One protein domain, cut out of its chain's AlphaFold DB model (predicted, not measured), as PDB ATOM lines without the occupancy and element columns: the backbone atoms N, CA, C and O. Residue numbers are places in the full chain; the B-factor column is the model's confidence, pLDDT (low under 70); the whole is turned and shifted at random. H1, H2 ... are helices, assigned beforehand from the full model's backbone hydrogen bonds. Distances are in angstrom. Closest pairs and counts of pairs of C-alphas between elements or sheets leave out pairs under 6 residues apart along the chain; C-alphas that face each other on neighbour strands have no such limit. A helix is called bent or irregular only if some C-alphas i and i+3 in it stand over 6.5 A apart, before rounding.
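What this domain is: This is residues 431 to 528 and 541 to 569 of the 569 residues of the protein "JAB_MPN domain-containing protein" of Oryza rufipogon (UniProt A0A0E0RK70). The longest helix, H3, is bent and makes a long rod with H1: arm H3b runs side by side with the first part of H1, while arm H3a crosses H1 farther on and forms a helical hairpin with H2 at that end. H4 and H5 make a loosely placed string beside this body, H4 near H3b. The printed part has 127 residues with five named helices, H1 to H5 in chain order, and no named strand; the class is all helix. It is loose, with a radius of gyration of the C-alphas of 18.8 A and spans of 61 by 29 by 21 A.

How they stand to each other: H3, residues 493 to 525, was assigned as one helix by its hydrogen bonds but is bent, with C-alphas 504 and 507 7.1 A apart; its arms H3a, residues 493 to 504, and H3b, residues 507 to 525, stand at a steep tilt of 43 degrees. H1, residues 431 to 460, touches H3b with residues 432 to 442 alone, at a shallow tilt of 18 degrees, opposite ways; the closest C-alphas, of Leu 439 and Arg 510, are 6.1 A apart. H1 touches H3a with residues 446 to 453 alone, at a steep tilt of 57 degrees, closest at C-alphas Ser 446 and Ile 503, 5.3 A. H2, residues 467 to 479, forms the hairpin with H3a at 33 degrees, a shallow tilt only just short of steep; C-alphas Ala 471 and Ile 500 are closest, 5.4 A. H4, residues 541 to 555, and H3b are near each other. H5, residues 559 to 566, meets H4 only through their link. Every O i to N i+4 pair is within hydrogen-bond range in H2, H3a, H3b and H4, against 24 of 26 in H1 and 2 of 4 in H5.

Where its parts are: H1 begins at C-alpha 431 (149.675, 137.560, -18.421), spans 41.0 A, has a kink of 51 degrees near residue 454 and is irregular, with C-alphas 456 and 459 8.3 A apart. H2 spans 18.4 A, H3a 16.4 A, H3b 27.2 A, H4 20.0 A and H5 10.8 A, ending at C-alpha 566 (143.588, 143.011, -30.493).

The domain as a whole: The two C-alphas farthest apart, of Gly 483 and Ser 528, are 62.7 A apart. Residues 529 to 540 are not printed, and C-alphas 528 and 541 are 14.7 A apart across the cut. The link from H2 to H3 is long. Residues 481 to 483, 524 to 528 and 541 to 569 have pLDDT under 70.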
ATOM      1  N   GLU A 431     151.052 137.941 -18.101       74.69
ATOM      2  CA  GLU A 431     149.675 137.560 -18.421       74.69
ATOM      3  C   GLU A 431     148.686 138.242 -17.475       74.69
ATOM      4  O   GLU A 431     147.671 138.772 -17.927       74.69
ATOM      5  N   PHE A 432     149.021 138.345 -16.186       81.56
ATOM      6  CA  PHE A 432     148.266 139.161 -15.240       81.56
ATOM      7  C   PHE A 432     148.239 140.634 -15.670       81.56
ATOM      8  O   PHE A 432     147.173 141.252 -15.700       81.56
ATOM      9  N   LEU A 433     149.390 141.191 -16.067       81.94
ATOM     10  CA  LEU A 433     149.486 142.567 -16.567       81.94
ATOM     11  C   LEU A 433     148.614 142.789 -17.815       81.94
ATOM     12  O   LEU A 433     147.885 143.780 -17.879       81.94
ATOM     13  N   ARG A 434     148.652 141.872 -18.791       81.38
ATOM     14  CA  ARG A 434     147.819 141.929 -20.005       81.38
ATOM     15  C   ARG A 434     146.332 141.850 -19.681       81.38
ATOM     16  O   ARG A 434     145.563 142.663 -20.179       81.38
ATOM     17  N   ALA A 435     145.923 140.932 -18.809       81.38
ATOM     18  CA  ALA A 435     144.525 140.797 -18.413       81.38
ATOM     19  C   ALA A 435     144.010 142.024 -17.638       81.38
ATOM     20  O   ALA A 435     142.900 142.491 -17.899       81.38
ATOM     21  N   MET A 436     144.819 142.595 -16.742       85.88
ATOM     22  CA  MET A 436     144.499 143.861 -16.069       85.88
ATOM     23  C   MET A 436     144.397 145.024 -17.061       85.88
ATOM     24  O   MET A 436     143.444 145.799 -17.007       85.88
ATOM     25  N   SER A 437     145.340 145.125 -17.999       82.25
ATOM     26  CA  SER A 437     145.295 146.128 -19.067       82.25
ATOM     27  C   SER A 437     144.039 145.981 -19.929       82.25
ATOM     28  O   SER A 437     143.363 146.970 -20.207       82.25
ATOM     29  N   PHE A 438     143.652 144.751 -20.271       80.81
ATOM     30  CA  PHE A 438     142.435 144.495 -21.032       80.81
ATOM     31  C   PHE A 438     141.169 144.895 -20.263       80.81
ATOM     32  O   PHE A 438     140.273 145.500 -20.846       80.81
ATOM     33  N   LEU A 439     141.096 144.653 -18.947       84.38
ATOM     34  CA  LEU A 439     139.999 145.184 -18.122       84.38
ATOM     35  C   LEU A 439     139.924 146.710 -18.170       84.38
ATOM     36  O   LEU A 439     138.825 147.270 -18.235       84.38
ATOM     37  N   ASN A 440     141.081 147.373 -18.128       84.69
ATOM     38  CA  ASN A 440     141.166 148.821 -18.241       84.69
ATOM     39  C   ASN A 440     140.668 149.301 -19.614       84.69
ATOM     40  O   ASN A 440     139.845 150.210 -19.692       84.69
ATOM     41  N   TYR A 441     141.111 148.634 -20.682       81.06
ATOM     42  CA  TYR A 441     140.709 148.902 -22.059       81.06
ATOM     43  C   TYR A 441     139.202 148.719 -22.276       81.06
ATOM     44  O   TYR A 441     138.564 149.604 -22.838       81.06
ATOM     45  N   LEU A 442     138.611 147.628 -21.776       79.88
ATOM     46  CA  LEU A 442     137.166 147.391 -21.854       79.88
ATOM     47  C   LEU A 442     136.374 148.525 -21.198       79.88
ATOM     48  O   LEU A 442     135.403 149.006 -21.775       79.88
ATOM     49  N   GLY A 443     136.796 148.967 -20.008       84.25
ATOM     50  CA  GLY A 443     136.163 150.093 -19.322       84.25
ATOM     51  C   GLY A 443     136.283 151.395 -20.116       84.25
ATOM     52  O   GLY A 443     135.282 152.068 -20.346       84.25
ATOM     53  N   TYR A 444     137.494 151.706 -20.581       81.19
ATOM     54  CA  TYR A 444     137.782 152.910 -21.359       81.19
ATOM     55  C   TYR A 444     136.977 152.973 -22.662       81.19
ATOM     56  O   TYR A 444     136.275 153.950 -22.911       81.19
ATOM     57  N   MET A 445     137.045 151.931 -23.486       76.75
ATOM     58  CA  MET A 445     136.380 151.923 -24.788       76.75
ATOM     59  C   MET A 445     134.862 151.859 -24.655       76.75
ATOM     60  O   MET A 445     134.168 152.531 -25.411       76.75
ATOM     61  N   SER A 446     134.336 151.128 -23.664       82.88
ATOM     62  CA  SER A 446     132.894 151.103 -23.400       82.88
ATOM     63  C   SER A 446     132.372 152.494 -23.034       82.88
ATOM     64  O   SER A 446     131.340 152.901 -23.559       82.88
ATOM     65  N   GLU A 447     133.084 153.238 -22.179       84.81
ATOM     66  CA  GLU A 447     132.752 154.629 -21.830       84.81
ATOM     67  C   GLU A 447     132.762 155.514 -23.088       84.81
ATOM     68  O   GLU A 447     131.795 156.220 -23.373       84.81
ATOM     69  N   ARG A 448     133.828 155.434 -23.895       80.81
ATOM     70  CA  ARG A 448     133.991 156.290 -25.079       80.81
ATOM     71  C   ARG A 448     132.992 156.007 -26.187       80.81
ATOM     72  O   ARG A 448     132.463 156.955 -26.762       80.81
ATOM     73  N   TYR A 449     132.731 154.741 -26.490       84.12
ATOM     74  CA  TYR A 449     131.743 154.381 -27.499       84.12
ATOM     75  C   TYR A 449     130.326 154.703 -27.044       84.12
ATOM     76  O   TYR A 449     129.533 155.133 -27.873       84.12
ATOM     77  N   SER A 450     130.017 154.596 -25.749       87.25
ATOM     78  CA  SER A 450     128.706 155.016 -25.231       87.25
ATOM     79  C   SER A 450     128.501 156.524 -25.401       87.25
ATOM     80  O   SER A 450     127.487 156.943 -25.952       87.25
ATOM     81  N   LEU A 451     129.505 157.338 -25.046       86.56
ATOM     82  CA  LEU A 451     129.477 158.790 -25.267       86.56
ATOM     83  C   LEU A 451     129.371 159.161 -26.753       86.56
ATOM     84  O   LEU A 451     128.651 160.092 -27.111       86.56
ATOM     85  N   LEU A 452     130.084 158.444 -27.625       83.50
ATOM     86  CA  LEU A 452     129.997 158.650 -29.071       83.50
ATOM     87  C   LEU A 452     128.604 158.289 -29.594       83.50
ATOM     88  O   LEU A 452     128.024 159.046 -30.367       83.50
ATOM     89  N   LEU A 453     128.044 157.166 -29.154       88.69
ATOM     90  CA  LEU A 453     126.713 156.736 -29.557       88.69
ATOM     91  C   LEU A 453     125.643 157.738 -29.104       88.69
ATOM     92  O   LEU A 453     124.744 158.063 -29.878       88.69
ATOM     93  N   ASP A 454     125.776 158.284 -27.896       89.62
ATOM     94  CA  ASP A 454     124.940 159.383 -27.407       89.62
ATOM     95  C   ASP A 454     125.086 160.651 -28.237       89.62
ATOM     96  O   ASP A 454     124.097 161.312 -28.553       89.62
ATOM     97  N   HIS A 455     126.307 160.996 -28.633       87.12
ATOM     98  CA  HIS A 455     126.531 162.143 -29.499       87.12
ATOM     99  C   HIS A 455     125.851 161.965 -30.865       87.12
ATOM    100  O   HIS A 455     125.202 162.889 -31.358       87.12
ATOM    101  N   LEU A 456     125.955 160.770 -31.455       87.50
ATOM    102  CA  LEU A 456     125.401 160.462 -32.773       87.50
ATOM    103  C   LEU A 456     123.876 160.311 -32.759       87.50
ATOM    104  O   LEU A 456     123.209 160.799 -33.671       87.50
ATOM    105  N   PHE A 457     123.318 159.653 -31.739       91.19
ATOM    106  CA  PHE A 457     121.923 159.201 -31.726       91.19
ATOM    107  C   PHE A 457     121.135 159.611 -30.482       91.19
ATOM    108  O   PHE A 457     119.997 159.173 -30.324       91.19
ATOM    109  N   GLY A 458     121.672 160.459 -29.605       89.19
ATOM    110  CA  GLY A 458     121.055 160.793 -28.314       89.19
ATOM    111  C   GLY A 458     119.625 161.338 -28.406       89.19
ATOM    112  O   GLY A 458     118.851 161.194 -27.469       89.19
ATOM    113  N   GLN A 459     119.218 161.882 -29.561       88.75
ATOM    114  CA  GLN A 459     117.823 162.269 -29.830       88.75
ATOM    115  C   GLN A 459     116.816 161.113 -29.805       88.75
ATOM    116  O   GLN A 459     115.632 161.345 -29.593       88.75
ATOM    117  N   TYR A 460     117.274 159.884 -30.030       89.06
ATOM    118  CA  TYR A 460     116.451 158.676 -30.019       89.06
ATOM    119  C   TYR A 460     116.467 157.975 -28.656       89.06
ATOM    120  O   TYR A 460     115.804 156.950 -28.475       89.06
ATOM    121  N   ARG A 461     117.228 158.500 -27.687       90.75
ATOM    122  CA  ARG A 461     117.370 157.891 -26.369       90.75
ATOM    123  C   ARG A 461     116.107 158.110 -25.541       90.75
ATOM    124  O   ARG A 461     115.634 159.232 -25.377       90.75
ATOM    125  N   LYS A 462     115.559 157.021 -24.997       89.44
ATOM    126  CA  LYS A 462     114.417 157.073 -24.072       89.44
ATOM    127  C   LYS A 462     114.906 157.348 -22.648       89.44
ATOM    128  O   LYS A 462     116.002 156.932 -22.272       89.44
ATOM    129  N   ASN A 463     114.071 158.003 -21.843       83.62
ATOM    130  CA  ASN A 463     114.369 158.261 -20.431       83.62
ATOM    131  C   ASN A 463     114.659 156.948 -19.681       83.62
ATOM    132  O   ASN A 463     113.973 155.949 -19.898       83.62
ATOM    133  N   ASN A 464     115.650 156.969 -18.785       84.25
ATOM    134  CA  ASN A 464     116.098 155.834 -17.959       84.25
ATOM    135  C   ASN A 464     116.646 154.613 -18.721       84.25
ATOM    136  O   ASN A 464     116.807 153.550 -18.129       84.25
ATOM    137  N   MET A 465     116.954 154.749 -20.011       91.00
ATOM    138  CA  MET A 465     117.570 153.682 -20.796       91.00
ATOM    139  C   MET A 465     119.064 153.558 -20.471       91.00
ATOM    140  O   MET A 465     119.801 154.545 -20.558       91.00
ATOM    141  N   SER A 466     119.524 152.351 -20.134       92.62
ATOM    142  CA  SER A 466     120.955 152.067 -19.954       92.62
ATOM    143  C   SER A 466     121.720 152.155 -21.279       92.62
ATOM    144  O   SER A 466     121.133 152.012 -22.352       92.62
ATOM    145  N   ASP A 467     123.040 152.351 -21.225       90.81
ATOM    146  CA  ASP A 467     123.878 152.446 -22.436       90.81
ATOM    147  C   ASP A 467     123.766 151.192 -23.317       90.81
ATOM    148  O   ASP A 467     123.733 151.280 -24.542       90.81
ATOM    149  N   ILE A 468     123.627 150.018 -22.696       93.44
ATOM    150  CA  ILE A 468     123.484 148.735 -23.397       93.44
ATOM    151  C   ILE A 468     122.116 148.627 -24.078       93.44
ATOM    152  O   ILE A 468     122.024 148.158 -25.213       93.44
ATOM    153  N   GLU A 469     121.038 149.024 -23.398       94.88
ATOM    154  CA  GLU A 469     119.696 149.035 -23.994       94.88
ATOM    155  C   GLU A 469     119.620 150.031 -25.148       94.88
ATOM    156  O   GLU A 469     119.028 149.728 -26.185       94.88
ATOM    157  N   PHE A 470     120.277 151.181 -24.995       95.00
ATOM    158  CA  PHE A 470     120.374 152.184 -26.040       95.00
ATOM    159  C   PHE A 470     121.146 151.661 -27.253       95.00
ATOM    160  O   PHE A 470     120.620 151.692 -28.366       95.00
ATOM    161  N   ALA A 471     122.319 151.059 -27.040       93.62
ATOM    162  CA  ALA A 471     123.106 150.419 -28.092       93.62
ATOM    163  C   ALA A 471     122.309 149.348 -28.854       93.62
ATOM    164  O   ALA A 471     122.250 149.373 -30.085       93.62
ATOM    165  N   LYS A 472     121.603 148.463 -28.140       94.44
ATOM    166  CA  LYS A 472     120.729 147.447 -28.753       94.44
ATOM    167  C   LYS A 472     119.585 148.062 -29.563       94.44
ATOM    168  O   LYS A 472     119.271 147.560 -30.642       94.44
ATOM    169  N   SER A 473     118.978 149.139 -29.062       93.56
ATOM    170  CA  SER A 473     117.920 149.860 -29.776       93.56
ATOM    171  C   SER A 473     118.439 150.410 -31.104       93.56
ATOM    172  O   SER A 473     117.821 150.177 -32.142       93.56
ATOM    173  N   ILE A 474     119.596 151.084 -31.097       92.31
ATOM    174  CA  ILE A 474     120.199 151.638 -32.316       92.31
ATOM    175  C   ILE A 474     120.594 150.529 -33.299       92.31
ATOM    176  O   ILE A 474     120.272 150.642 -34.480       92.31
ATOM    177  N   ALA A 475     121.187 149.419 -32.841       92.75
ATOM    178  CA  ALA A 475     121.483 148.275 -33.712       92.75
ATOM    179  C   ALA A 475     120.231 147.729 -34.418       92.75
ATOM    180  O   ALA A 475     120.269 147.448 -35.617       92.75
ATOM    181  N   SER A 476     119.108 147.607 -33.704       91.44
ATOM    182  CA  SER A 476     117.840 147.152 -34.292       91.44
ATOM    183  C   SER A 476     117.333 148.100 -35.385       91.44
ATOM    184  O   SER A 476     116.880 147.651 -36.442       91.44
ATOM    185  N   HIS A 477     117.425 149.411 -35.156       88.19
ATOM    186  CA  HIS A 477     117.015 150.419 -36.135       88.19
ATOM    187  C   HIS A 477     117.916 150.441 -37.364       88.19
ATOM    188  O   HIS A 477     117.425 150.499 -38.489       88.19
ATOM    189  N   LEU A 478     119.231 150.324 -37.164       86.94
ATOM    190  CA  LEU A 478     120.156 150.194 -38.276       86.94
ATOM    191  C   LEU A 478     119.758 148.953 -39.087       86.94
ATOM    192  O   LEU A 478     119.390 149.089 -40.255       86.94
ATOM    193  N   HIS A 479     119.694 147.756 -38.498       85.94
ATOM    194  CA  HIS A 479     119.352 146.524 -39.226       85.94
ATOM    195  C   HIS A 479     118.014 146.550 -39.984       85.94
ATOM    196  O   HIS A 479     117.938 145.994 -41.078       85.94
ATOM    197  N   SER A 480     116.984 147.215 -39.458       80.94
ATOM    198  CA  SER A 480     115.631 147.236 -40.043       80.94
ATOM    199  C   SER A 480     115.451 148.174 -41.247       80.94
ATOM    200  O   SER A 480     114.356 148.250 -41.796       80.94
ATOM    201  N   SER A 481     116.513 148.845 -41.714       63.97
ATOM    202  CA  SER A 481     116.447 149.896 -42.752       63.97
ATOM    203  C   SER A 481     115.556 151.088 -42.369       63.97
ATOM    204  O   SER A 481     115.198 151.888 -43.233       63.97
ATOM    205  N   GLU A 482     115.216 151.238 -41.083       64.69
ATOM    206  CA  GLU A 482     114.568 152.446 -40.577       64.69
ATOM    207  C   GLU A 482     115.528 153.635 -40.689       64.69
ATOM    208  O   GLU A 482     116.718 153.532 -40.382       64.69
ATOM    209  N   GLY A 483     114.999 154.770 -41.154       67.00
ATOM    210  CA  GLY A 483     115.736 155.997 -41.471       67.00
ATOM    211  C   GLY A 483     116.247 156.761 -40.251       67.00
ATOM    212  O   GLY A 483     115.995 157.957 -40.123       67.00
ATOM    213  N   ILE A 484     116.939 156.085 -39.335       80.25
ATOM    214  CA  ILE A 484     117.700 156.755 -38.286       80.25
ATOM    215  C   ILE A 484     118.949 157.361 -38.920       80.25
ATOM    216  O   ILE A 484     119.787 156.657 -39.484       80.25
ATOM    217  N   VAL A 485     119.061 158.683 -38.813       80.38
ATOM    218  CA  VAL A 485     120.174 159.463 -39.356       80.38
ATOM    219  C   VAL A 485     121.067 159.903 -38.193       80.38
ATOM    220  O   VAL A 485     120.548 160.475 -37.227       80.38
ATOM    221  N   PRO A 486     122.383 159.619 -38.232       83.25
ATOM    222  CA  PRO A 486     123.307 160.111 -37.219       83.25
ATOM    223  C   PRO A 486     123.413 161.638 -37.298       83.25
ATOM    224  O   PRO A 486     123.347 162.217 -38.378       83.25
ATOM    225  N   ARG A 487     123.625 162.304 -36.159       79.62
ATOM    226  CA  ARG A 487     123.886 163.758 -36.132       79.62
ATOM    227  C   ARG A 487     125.176 164.163 -36.847       79.62
ATOM    228  O   ARG A 487     125.319 165.324 -37.220       79.62
ATOM    229  N   ASP A 488     126.105 163.226 -36.990       73.25
ATOM    230  CA  ASP A 488     127.406 163.417 -37.616       73.25
ATOM    231  C   ASP A 488     127.661 162.271 -38.606       73.25
ATOM    232  O   ASP A 488     127.691 161.099 -38.225       73.25
ATOM    233  N   GLU A 489     127.826 162.616 -39.883       75.62
ATOM    234  CA  GLU A 489     127.985 161.672 -40.997       75.62
ATOM    235  C   GLU A 489     129.437 161.215 -41.208       75.62
ATOM    236  O   GLU A 489     129.727 160.481 -42.152       75.62
ATOM    237  N   ARG A 490     130.373 161.610 -40.334       78.62
ATOM    238  CA  ARG A 490     131.781 161.184 -40.430       78.62
ATOM    239  C   ARG A 490     131.991 159.680 -40.251       78.62
ATOM    240  O   ARG A 490     133.060 159.191 -40.602       78.62
ATOM    241  N   TYR A 491     131.005 158.970 -39.709       77.94
ATOM    242  CA  TYR A 491     131.082 157.542 -39.422       77.94
ATOM    243  C   TYR A 491     130.191 156.754 -40.368       77.94
ATOM    244  O   TYR A 491     128.997 157.026 -40.519       77.94
ATOM    245  N   THR A 492     130.762 155.718 -40.963       82.50
ATOM    246  CA  THR A 492     130.000 154.746 -41.730       82.50
ATOM    247  C   THR A 492     129.127 153.909 -40.803       82.50
ATOM    248  O   THR A 492     129.429 153.661 -39.635       82.50
ATOM    249  N   ARG A 493     128.038 153.384 -41.356       83.19
ATOM    250  CA  ARG A 493     127.159 152.460 -40.638       83.19
ATOM    251  C   ARG A 493     127.891 151.220 -40.110       83.19
ATOM    252  O   ARG A 493     127.515 150.717 -39.058       83.19
ATOM    253  N   ALA A 494     128.904 150.729 -40.827       82.25
ATOM    254  CA  ALA A 494     129.705 149.589 -40.388       82.25
ATOM    255  C   ALA A 494     130.512 149.925 -39.123       82.25
ATOM    256  O   ALA A 494     130.428 149.189 -38.147       82.25
ATOM    257  N   GLU A 495     131.190 151.076 -39.095       80.12
ATOM    258  CA  GLU A 495     131.939 151.543 -37.917       80.12
ATOM    259  C   GLU A 495     131.020 151.752 -36.706       80.12
ATOM    260  O   GLU A 495     131.333 151.337 -35.595       80.12
ATOM    261  N   ILE A 496     129.833 152.328 -36.922       85.00
ATOM    262  CA  ILE A 496     128.838 152.505 -35.856       85.00
ATOM    263  C   ILE A 496     128.393 151.153 -35.284       85.00
ATOM    264  O   ILE A 496     128.264 151.013 -34.066       85.00
ATOM    265  N   MET A 497     128.168 150.153 -36.144       86.31
ATOM    266  CA  MET A 497     127.815 148.804 -35.699       86.31
ATOM    267  C   MET A 497     128.937 148.158 -34.885       86.31
ATOM    268  O   MET A 497     128.645 147.541 -33.866       86.31
ATOM    269  N   GLU A 498     130.204 148.365 -35.245       82.06
ATOM    270  CA  GLU A 498     131.336 147.872 -34.449       82.06
ATOM    271  C   GLU A 498     131.389 148.497 -33.051       82.06
ATOM    272  O   GLU A 498     131.639 147.797 -32.066       82.06
ATOM    273  N   PHE A 499     131.114 149.799 -32.933       84.19
ATOM    274  CA  PHE A 499     131.038 150.465 -31.629       84.19
ATOM    275  C   PHE A 499     129.915 149.873 -30.771       84.19
ATOM    276  O   PHE A 499     130.103 149.624 -29.580       84.19
ATOM    277  N   ILE A 500     128.754 149.616 -31.378       87.50
ATOM    278  CA  ILE A 500     127.601 149.015 -30.704       87.50
ATOM    279  C   ILE A 500     127.910 147.582 -30.260       87.50
ATOM    280  O   ILE A 500     127.676 147.241 -29.097       87.50
ATOM    281  N   ASP A 501     128.473 146.762 -31.147       85.81
ATOM    282  CA  ASP A 501     128.860 145.384 -30.844       85.81
ATOM    283  C   ASP A 501     129.864 145.341 -29.686       85.81
ATOM    284  O   ASP A 501     129.747 144.503 -28.786       85.81
ATOM    285  N   PHE A 502     130.797 146.298 -29.639       84.62
ATOM    286  CA  PHE A 502     131.718 146.451 -28.518       84.62
ATOM    287  C   PHE A 502     130.985 146.736 -27.201       84.62
ATOM    288  O   PHE A 502     131.223 146.039 -26.214       84.62
ATOM    289  N   ILE A 503     130.099 147.742 -27.169       86.69
ATOM    290  CA  ILE A 503     129.336 148.115 -25.961       86.69
ATOM    291  C   ILE A 503     128.536 146.912 -25.446       86.69
ATOM    292  O   ILE A 503     128.510 146.647 -24.243       86.69
ATOM    293  N   ILE A 504     127.909 146.156 -26.352       88.56
ATOM    294  CA  ILE A 504     127.099 144.984 -26.004       88.56
ATOM    295  C   ILE A 504     127.969 143.844 -25.455       88.56
ATOM    296  O   ILE A 504     127.570 143.193 -24.488       88.56
ATOM    297  N   ALA A 505     129.149 143.603 -26.033       84.19
ATOM    298  CA  ALA A 505     130.043 142.515 -25.630       84.19
ATOM    299  C   ALA A 505     130.891 142.831 -24.381       84.19
ATOM    300  O   ALA A 505     131.337 141.917 -23.677       84.19
ATOM    301  N   ALA A 506     131.133 144.112 -24.079       82.00
ATOM    302  CA  ALA A 506     132.042 144.540 -23.015       82.00
ATOM    303  C   ALA A 506     131.717 143.976 -21.612       82.00
ATOM    304  O   ALA A 506     132.655 143.529 -20.941       82.00
ATOM    305  N   PRO A 507     130.452 143.920 -21.138       88.75
ATOM    306  CA  PRO A 507     130.128 143.380 -19.815       88.75
ATOM    307  C   PRO A 507     130.478 141.897 -19.662       88.75
ATOM    308  O   PRO A 507     131.022 141.484 -18.635       88.75
ATOM    309  N   GLU A 508     130.201 141.093 -20.692       83.31
ATOM    310  CA  GLU A 508     130.514 139.666 -20.678       83.31
ATOM    311  C   GLU A 508     132.030 139.446 -20.684       83.31
ATOM    312  O   GLU A 508     132.552 138.691 -19.860       83.31
ATOM    313  N   ASN A 509     132.753 140.164 -21.547       79.81
ATOM    314  CA  ASN A 509     134.212 140.107 -21.594       79.81
ATOM    315  C   ASN A 509     134.839 140.540 -20.263       79.81
ATOM    316  O   ASN A 509     135.734 139.863 -19.763       79.81
ATOM    317  N   ARG A 510     134.314 141.592 -19.621       85.31
ATOM    318  CA  ARG A 510     134.752 142.041 -18.290       85.31
ATOM    319  C   ARG A 510     134.569 140.946 -17.240       85.31
ATOM    320  O   ARG A 510     135.493 140.683 -16.470       85.31
ATOM    321  N   SER A 511     133.408 140.289 -17.220       86.88
ATOM    322  CA  SER A 511     133.123 139.177 -16.303       86.88
ATOM    323  C   SER A 511     134.081 137.997 -16.516       86.88
ATOM    324  O   SER A 511     134.655 137.471 -15.556       86.88
ATOM    325  N   ARG A 512     134.331 137.626 -17.778       79.25
ATOM    326  CA  ARG A 512     135.278 136.562 -18.147       79.25
ATOM    327  C   ARG A 512     136.707 136.897 -17.717       79.25
ATOM    328  O   ARG A 512     137.366 136.059 -17.101       79.25
ATOM    329  N   THR A 513     137.178 138.117 -17.970       80.31
ATOM    330  CA  THR A 513     138.535 138.543 -17.591       80.31
ATOM    331  C   THR A 513     138.706 138.653 -16.075       80.31
ATOM    332  O   THR A 513     139.719 138.199 -15.549       80.31
ATOM    333  N   LEU A 514     137.711 139.168 -15.342       86.88
ATOM    334  CA  LEU A 514     137.731 139.154 -13.873       86.88
ATOM    335  C   LEU A 514     137.786 137.724 -13.329       86.88
ATOM    336  O   LEU A 514     138.580 137.439 -12.436       86.88
ATOM    337  N   SER A 515     136.991 136.816 -13.896       81.50
ATOM    338  CA  SER A 515     137.006 135.401 -13.514       81.50
ATOM    339  C   SER A 515     138.376 134.764 -13.752       81.50
ATOM    340  O   SER A 515     138.844 133.988 -12.924       81.50
ATOM    341  N   PHE A 516     139.043 135.107 -14.857       80.38
ATOM    342  CA  PHE A 516     140.406 134.667 -15.148       80.38
ATOM    343  C   PHE A 516     141.418 135.194 -14.118       80.38
ATOM    344  O   PHE A 516     142.167 134.409 -13.541       80.38
ATOM    345  N   LEU A 517     141.385 136.492 -13.812       83.19
ATOM    346  CA  LEU A 517     142.274 137.104 -12.818       83.19
ATOM    347  C   LEU A 517     142.076 136.516 -11.413       83.19
ATOM    348  O   LEU A 517     143.054 136.272 -10.713       83.19
ATOM    349  N   ARG A 518     140.832 136.208 -11.018       86.19
ATOM    350  CA  ARG A 518     140.533 135.530  -9.743       86.19
ATOM    351  C   ARG A 518     141.109 134.116  -9.669       86.19
ATOM    352  O   ARG A 518     141.473 133.668  -8.588       86.19
ATOM    353  N   ARG A 519     141.229 133.415 -10.799       79.62
ATOM    354  CA  ARG A 519     141.902 132.104 -10.839       79.62
ATOM    355  C   ARG A 519     143.413 132.242 -10.679       79.62
ATOM    356  O   ARG A 519     144.001 131.423  -9.984       79.62
ATOM    357  N   ILE A 520     144.021 133.273 -11.274       77.88
ATOM    358  CA  ILE A 520     145.447 133.576 -11.058       77.88
ATOM    359  C   ILE A 520     145.697 133.901  -9.583       77.88
ATOM    360  O   ILE A 520     146.623 133.349  -8.998       77.88
ATOM    361  N   GLU A 521     144.846 134.732  -8.973       82.38
ATOM    362  CA  GLU A 521     144.902 135.046  -7.541       82.38
ATOM    363  C   GLU A 521     144.832 133.781  -6.677       82.38
ATOM    364  O   GLU A 521     145.696 133.565  -5.832       82.38
ATOM    365  N   ALA A 522     143.844 132.914  -6.918       79.81
ATOM    366  CA  ALA A 522     143.682 131.673  -6.163       79.81
ATOM    367  C   ALA A 522     144.902 130.744  -6.294       79.81
ATOM    368  O   ALA A 522     145.368 130.201  -5.298       79.81
ATOM    369  N   ALA A 523     145.464 130.621  -7.501       73.56
ATOM    370  CA  ALA A 523     146.669 129.830  -7.763       73.56
ATOM    371  C   ALA A 523     147.959 130.442  -7.186       73.56
ATOM    372  O   ALA A 523     149.014 129.815  -7.245       73.56
ATOM    373  N   SER A 524     147.900 131.679  -6.693       68.06
ATOM    374  CA  SER A 524     148.994 132.332  -5.974       68.06
ATOM    375  C   SER A 524     148.926 132.125  -4.463       68.06
ATOM    376  O   SER A 524     149.935 132.219  -3.781       68.06
ATOM    377  N   ILE A 525     147.735 131.836  -3.935       65.75
ATOM    378  CA  ILE A 525     147.502 131.650  -2.498       65.75
ATOM    379  C   ILE A 525     147.711 130.181  -2.082       65.75
ATOM    380  O   ILE A 525     147.995 129.911  -0.915       65.75
ATOM    381  N   ASP A 526     147.573 129.229  -3.009       55.47
ATOM    382  CA  ASP A 526     147.732 127.798  -2.731       55.47
ATOM    383  C   ASP A 526     149.213 127.368  -2.744       55.47
ATOM    384  O   ASP A 526     149.784 127.050  -3.786       55.47
ATOM    385  N   ASP A 527     149.822 127.368  -1.557       48.41
ATOM    386  CA  ASP A 527     151.203 126.946  -1.270       48.41
ATOM    387  C   ASP A 527     151.263 125.479  -0.766       48.41
ATOM    388  O   ASP A 527     152.114 125.101   0.045       48.41
ATOM    389  N   SER A 528     150.316 124.626  -1.181       42.12
ATOM    390  CA  SER A 528     150.261 123.225  -0.736       42.12
ATOM    391  C   SER A 528     151.528 122.446  -1.154       42.12
ATOM    392  O   SER A 528     151.900 122.461  -2.332       42.12
ATOM    393  N   SER A 541     159.451 124.322 -11.109       39.03
ATOM    394  CA  SER A 541     159.107 123.768 -12.418       39.03
ATOM    395  C   SER A 541     157.707 123.159 -12.417       39.03
ATOM    396  O   SER A 541     156.986 123.324 -13.395       39.03
ATOM    397  N   LEU A 542     157.299 122.510 -11.318       39.88
ATOM    398  CA  LEU A 542     155.973 121.903 -11.178       39.88
ATOM    399  C   LEU A 542     154.863 122.963 -11.086       39.88
ATOM    400  O   LEU A 542     153.844 122.820 -11.752       39.88
ATOM    401  N   LEU A 543     155.098 124.063 -10.356       41.38
ATOM    402  CA  LEU A 543     154.158 125.189 -10.251       41.38
ATOM    403  C   LEU A 543     153.956 125.886 -11.611       41.38
ATOM    404  O   LEU A 543     152.834 126.209 -11.998       41.38
ATOM    405  N   LYS A 544     155.038 126.047 -12.388       44.56
ATOM    406  CA  LYS A 544     154.981 126.553 -13.771       44.56
ATOM    407  C   LYS A 544     154.277 125.586 -14.724       44.56
ATOM    408  O   LYS A 544     153.559 126.047 -15.604       44.56
ATOM    409  N   ARG A 545     154.457 124.272 -14.554       40.03
ATOM    410  CA  ARG A 545     153.820 123.238 -15.386       40.03
ATOM    411  C   ARG A 545     152.328 123.100 -15.085       40.03
ATOM    412  O   ARG A 545     151.545 123.047 -16.017       40.03
ATOM    413  N   LEU A 546     151.930 123.172 -13.814       41.47
ATOM    414  CA  LEU A 546     150.527 123.225 -13.389       41.47
ATOM    415  C   LEU A 546     149.841 124.519 -13.852       41.47
ATOM    416  O   LEU A 546     148.719 124.454 -14.348       41.47
ATOM    417  N   ARG A 547     150.524 125.677 -13.790       43.62
ATOM    418  CA  ARG A 547     150.036 126.921 -14.416       43.62
ATOM    419  C   ARG A 547     149.868 126.745 -15.931       43.62
ATOM    420  O   ARG A 547     148.801 127.058 -16.439       43.62
ATOM    421  N   LEU A 548     150.856 126.209 -16.657       43.97
ATOM    422  CA  LEU A 548     150.775 126.040 -18.118       43.97
ATOM    423  C   LEU A 548     149.732 125.005 -18.564       43.97
ATOM    424  O   LEU A 548     148.963 125.296 -19.475       43.97
ATOM    425  N   ASP A 549     149.664 123.831 -17.941       42.09
ATOM    426  CA  ASP A 549     148.750 122.757 -18.353       42.09
ATOM    427  C   ASP A 549     147.285 123.144 -18.078       42.09
ATOM    428  O   ASP A 549     146.408 122.911 -18.911       42.09
ATOM    429  N   TRP A 550     147.007 123.859 -16.981       41.56
ATOM    430  CA  TRP A 550     145.653 124.336 -16.668       41.56
ATOM    431  C   TRP A 550     145.246 125.567 -17.495       41.56
ATOM    432  O   TRP A 550     144.092 125.677 -17.921       41.56
ATOM    433  N   ILE A 551     146.198 126.462 -17.797       43.31
ATOM    434  CA  ILE A 551     146.019 127.557 -18.766       43.31
ATOM    435  C   ILE A 551     145.745 126.983 -20.161       43.31
ATOM    436  O   ILE A 551     144.866 127.483 -20.852       43.31
ATOM    437  N   THR A 552     146.394 125.891 -20.561       39.12
ATOM    438  CA  THR A 552     146.157 125.264 -21.873       39.12
ATOM    439  C   THR A 552     144.762 124.630 -21.955       39.12
ATOM    440  O   THR A 552     144.090 124.760 -22.977       39.12
ATOM    441  N   VAL A 553     144.266 124.034 -20.863       42.00
ATOM    442  CA  VAL A 553     142.940 123.385 -20.811       42.00
ATOM    443  C   VAL A 553     141.778 124.386 -20.669       42.00
ATOM    444  O   VAL A 553     140.687 124.125 -21.168       42.00
ATOM    445  N   CYS A 554     141.982 125.551 -20.039       38.94
ATOM    446  CA  CYS A 554     140.922 126.557 -19.841       38.94
ATOM    447  C   CYS A 554     141.027 127.805 -20.740       38.94
ATOM    448  O   CYS A 554     140.013 128.456 -20.987       38.94
ATOM    449  N   CYS A 555     142.217 128.161 -21.237       38.91
ATOM    450  CA  CYS A 555     142.454 129.411 -21.974       38.91
ATOM    451  C   CYS A 555     142.552 129.243 -23.490       38.91
ATOM    452  O   CYS A 555     142.587 130.264 -24.172       38.91
ATOM    453  N   LEU A 556     142.493 128.029 -24.055       38.84
ATOM    454  CA  LEU A 556     142.391 127.888 -25.516       38.84
ATOM    455  C   LEU A 556     141.134 128.584 -26.079       38.84
ATOM    456  O   LEU A 556     141.143 129.021 -27.219       38.84
ATOM    457  N   GLY A 557     140.079 128.768 -25.274       35.25
ATOM    458  CA  GLY A 557     138.904 129.563 -25.656       35.25
ATOM    459  C   GLY A 557     139.027 131.076 -25.415       35.25
ATOM    460  O   GLY A 557     138.385 131.853 -26.112       35.25
ATOM    461  N   CYS A 558     139.851 131.521 -24.456       36.69
ATOM    462  CA  CYS A 558     139.964 132.941 -24.079       36.69
ATOM    463  C   CYS A 558     141.178 133.634 -24.721       36.69
ATOM    464  O   CYS A 558     141.044 134.734 -25.244       36.69
ATOM    465  N   ALA A 559     142.345 132.987 -24.759       36.09
ATOM    466  CA  ALA A 559     143.552 133.521 -25.393       36.09
ATOM    467  C   ALA A 559     143.425 133.569 -26.929       36.09
ATOM    468  O   ALA A 559     143.857 134.536 -27.556       36.09
ATOM    469  N   VAL A 560     142.752 132.579 -27.530       36.25
ATOM    470  CA  VAL A 560     142.470 132.540 -28.979       36.25
ATOM    471  C   VAL A 560     141.390 133.552 -29.383       36.25
ATOM    472  O   VAL A 560     141.342 133.937 -30.543       36.25
ATOM    473  N   ALA A 561     140.568 134.049 -28.450       34.81
ATOM    474  CA  ALA A 561     139.626 135.147 -28.703       34.81
ATOM    475  C   ALA A 561     140.253 136.540 -28.483       34.81
ATOM    476  O   ALA A 561     139.885 137.495 -29.162       34.81
ATOM    477  N   LEU A 562     141.229 136.654 -27.574       37.41
ATOM    478  CA  LEU A 562     141.923 137.911 -27.263       37.41
ATOM    479  C   LEU A 562     142.891 138.349 -28.372       37.41
ATOM    480  O   LEU A 562     142.964 139.535 -28.684       37.41
ATOM    481  N   TYR A 563     143.607 137.407 -28.994       33.41
ATOM    482  CA  TYR A 563     144.621 137.719 -30.009       33.41
ATOM    483  C   TYR A 563     144.046 138.262 -31.341       33.41
ATOM    484  O   TYR A 563     144.569 139.250 -31.855       33.41
ATOM    485  N   PRO A 564     142.952 137.712 -31.913       30.95
ATOM    486  CA  PRO A 564     142.336 138.251 -33.127       30.95
ATOM    487  C   PRO A 564     141.592 139.567 -32.894       30.95
ATOM    488  O   PRO A 564     141.469 140.349 -33.832       30.95
ATOM    489  N   PHE A 565     141.086 139.806 -31.679       35.31
ATOM    490  CA  PHE A 565     140.385 141.041 -31.328       35.31
ATOM    491  C   PHE A 565     141.360 142.219 -31.204       35.31
ATOM    492  O   PHE A 565     141.111 143.269 -31.782       35.31
ATOM    493  N   TYR A 566     142.515 142.009 -30.560       34.47
ATOM    494  CA  TYR A 566     143.588 143.011 -30.493       34.47
ATOM    495  C   TYR A 566     144.237 143.317 -31.846       34.47
ATOM    496  O   TYR A 566     144.695 144.426 -32.044       34.47
ATOM    497  N   ARG A 567     144.296 142.348 -32.771       30.64
ATOM    498  CA  ARG A 567     144.926 142.536 -34.092       30.64
ATOM    499  C   ARG A 567     143.991 143.164 -35.141       30.64
ATOM    500  O   ARG A 567     144.446 143.489 -36.235       30.64
ATOM    501  N   ARG A 568     142.681 143.227 -34.873       31.80
ATOM    502  CA  ARG A 568     141.675 143.802 -35.790       31.80
ATOM    503  C   ARG A 568     141.358 145.272 -35.504       31.80
ATOM    504  O   ARG A 568     140.833 145.923 -36.401       31.80
ATOM    505  N   VAL A 569     141.667 145.753 -34.301       32.47
ATOM    506  CA  VAL A 569     141.655 147.172 -33.898       32.47
ATOM    507  C   VAL A 569     143.066 147.719 -34.064       32.47
ATOM    508  O   VAL A 569     143.202 148.887 -34.487       32.47
TER     509      VAL A 569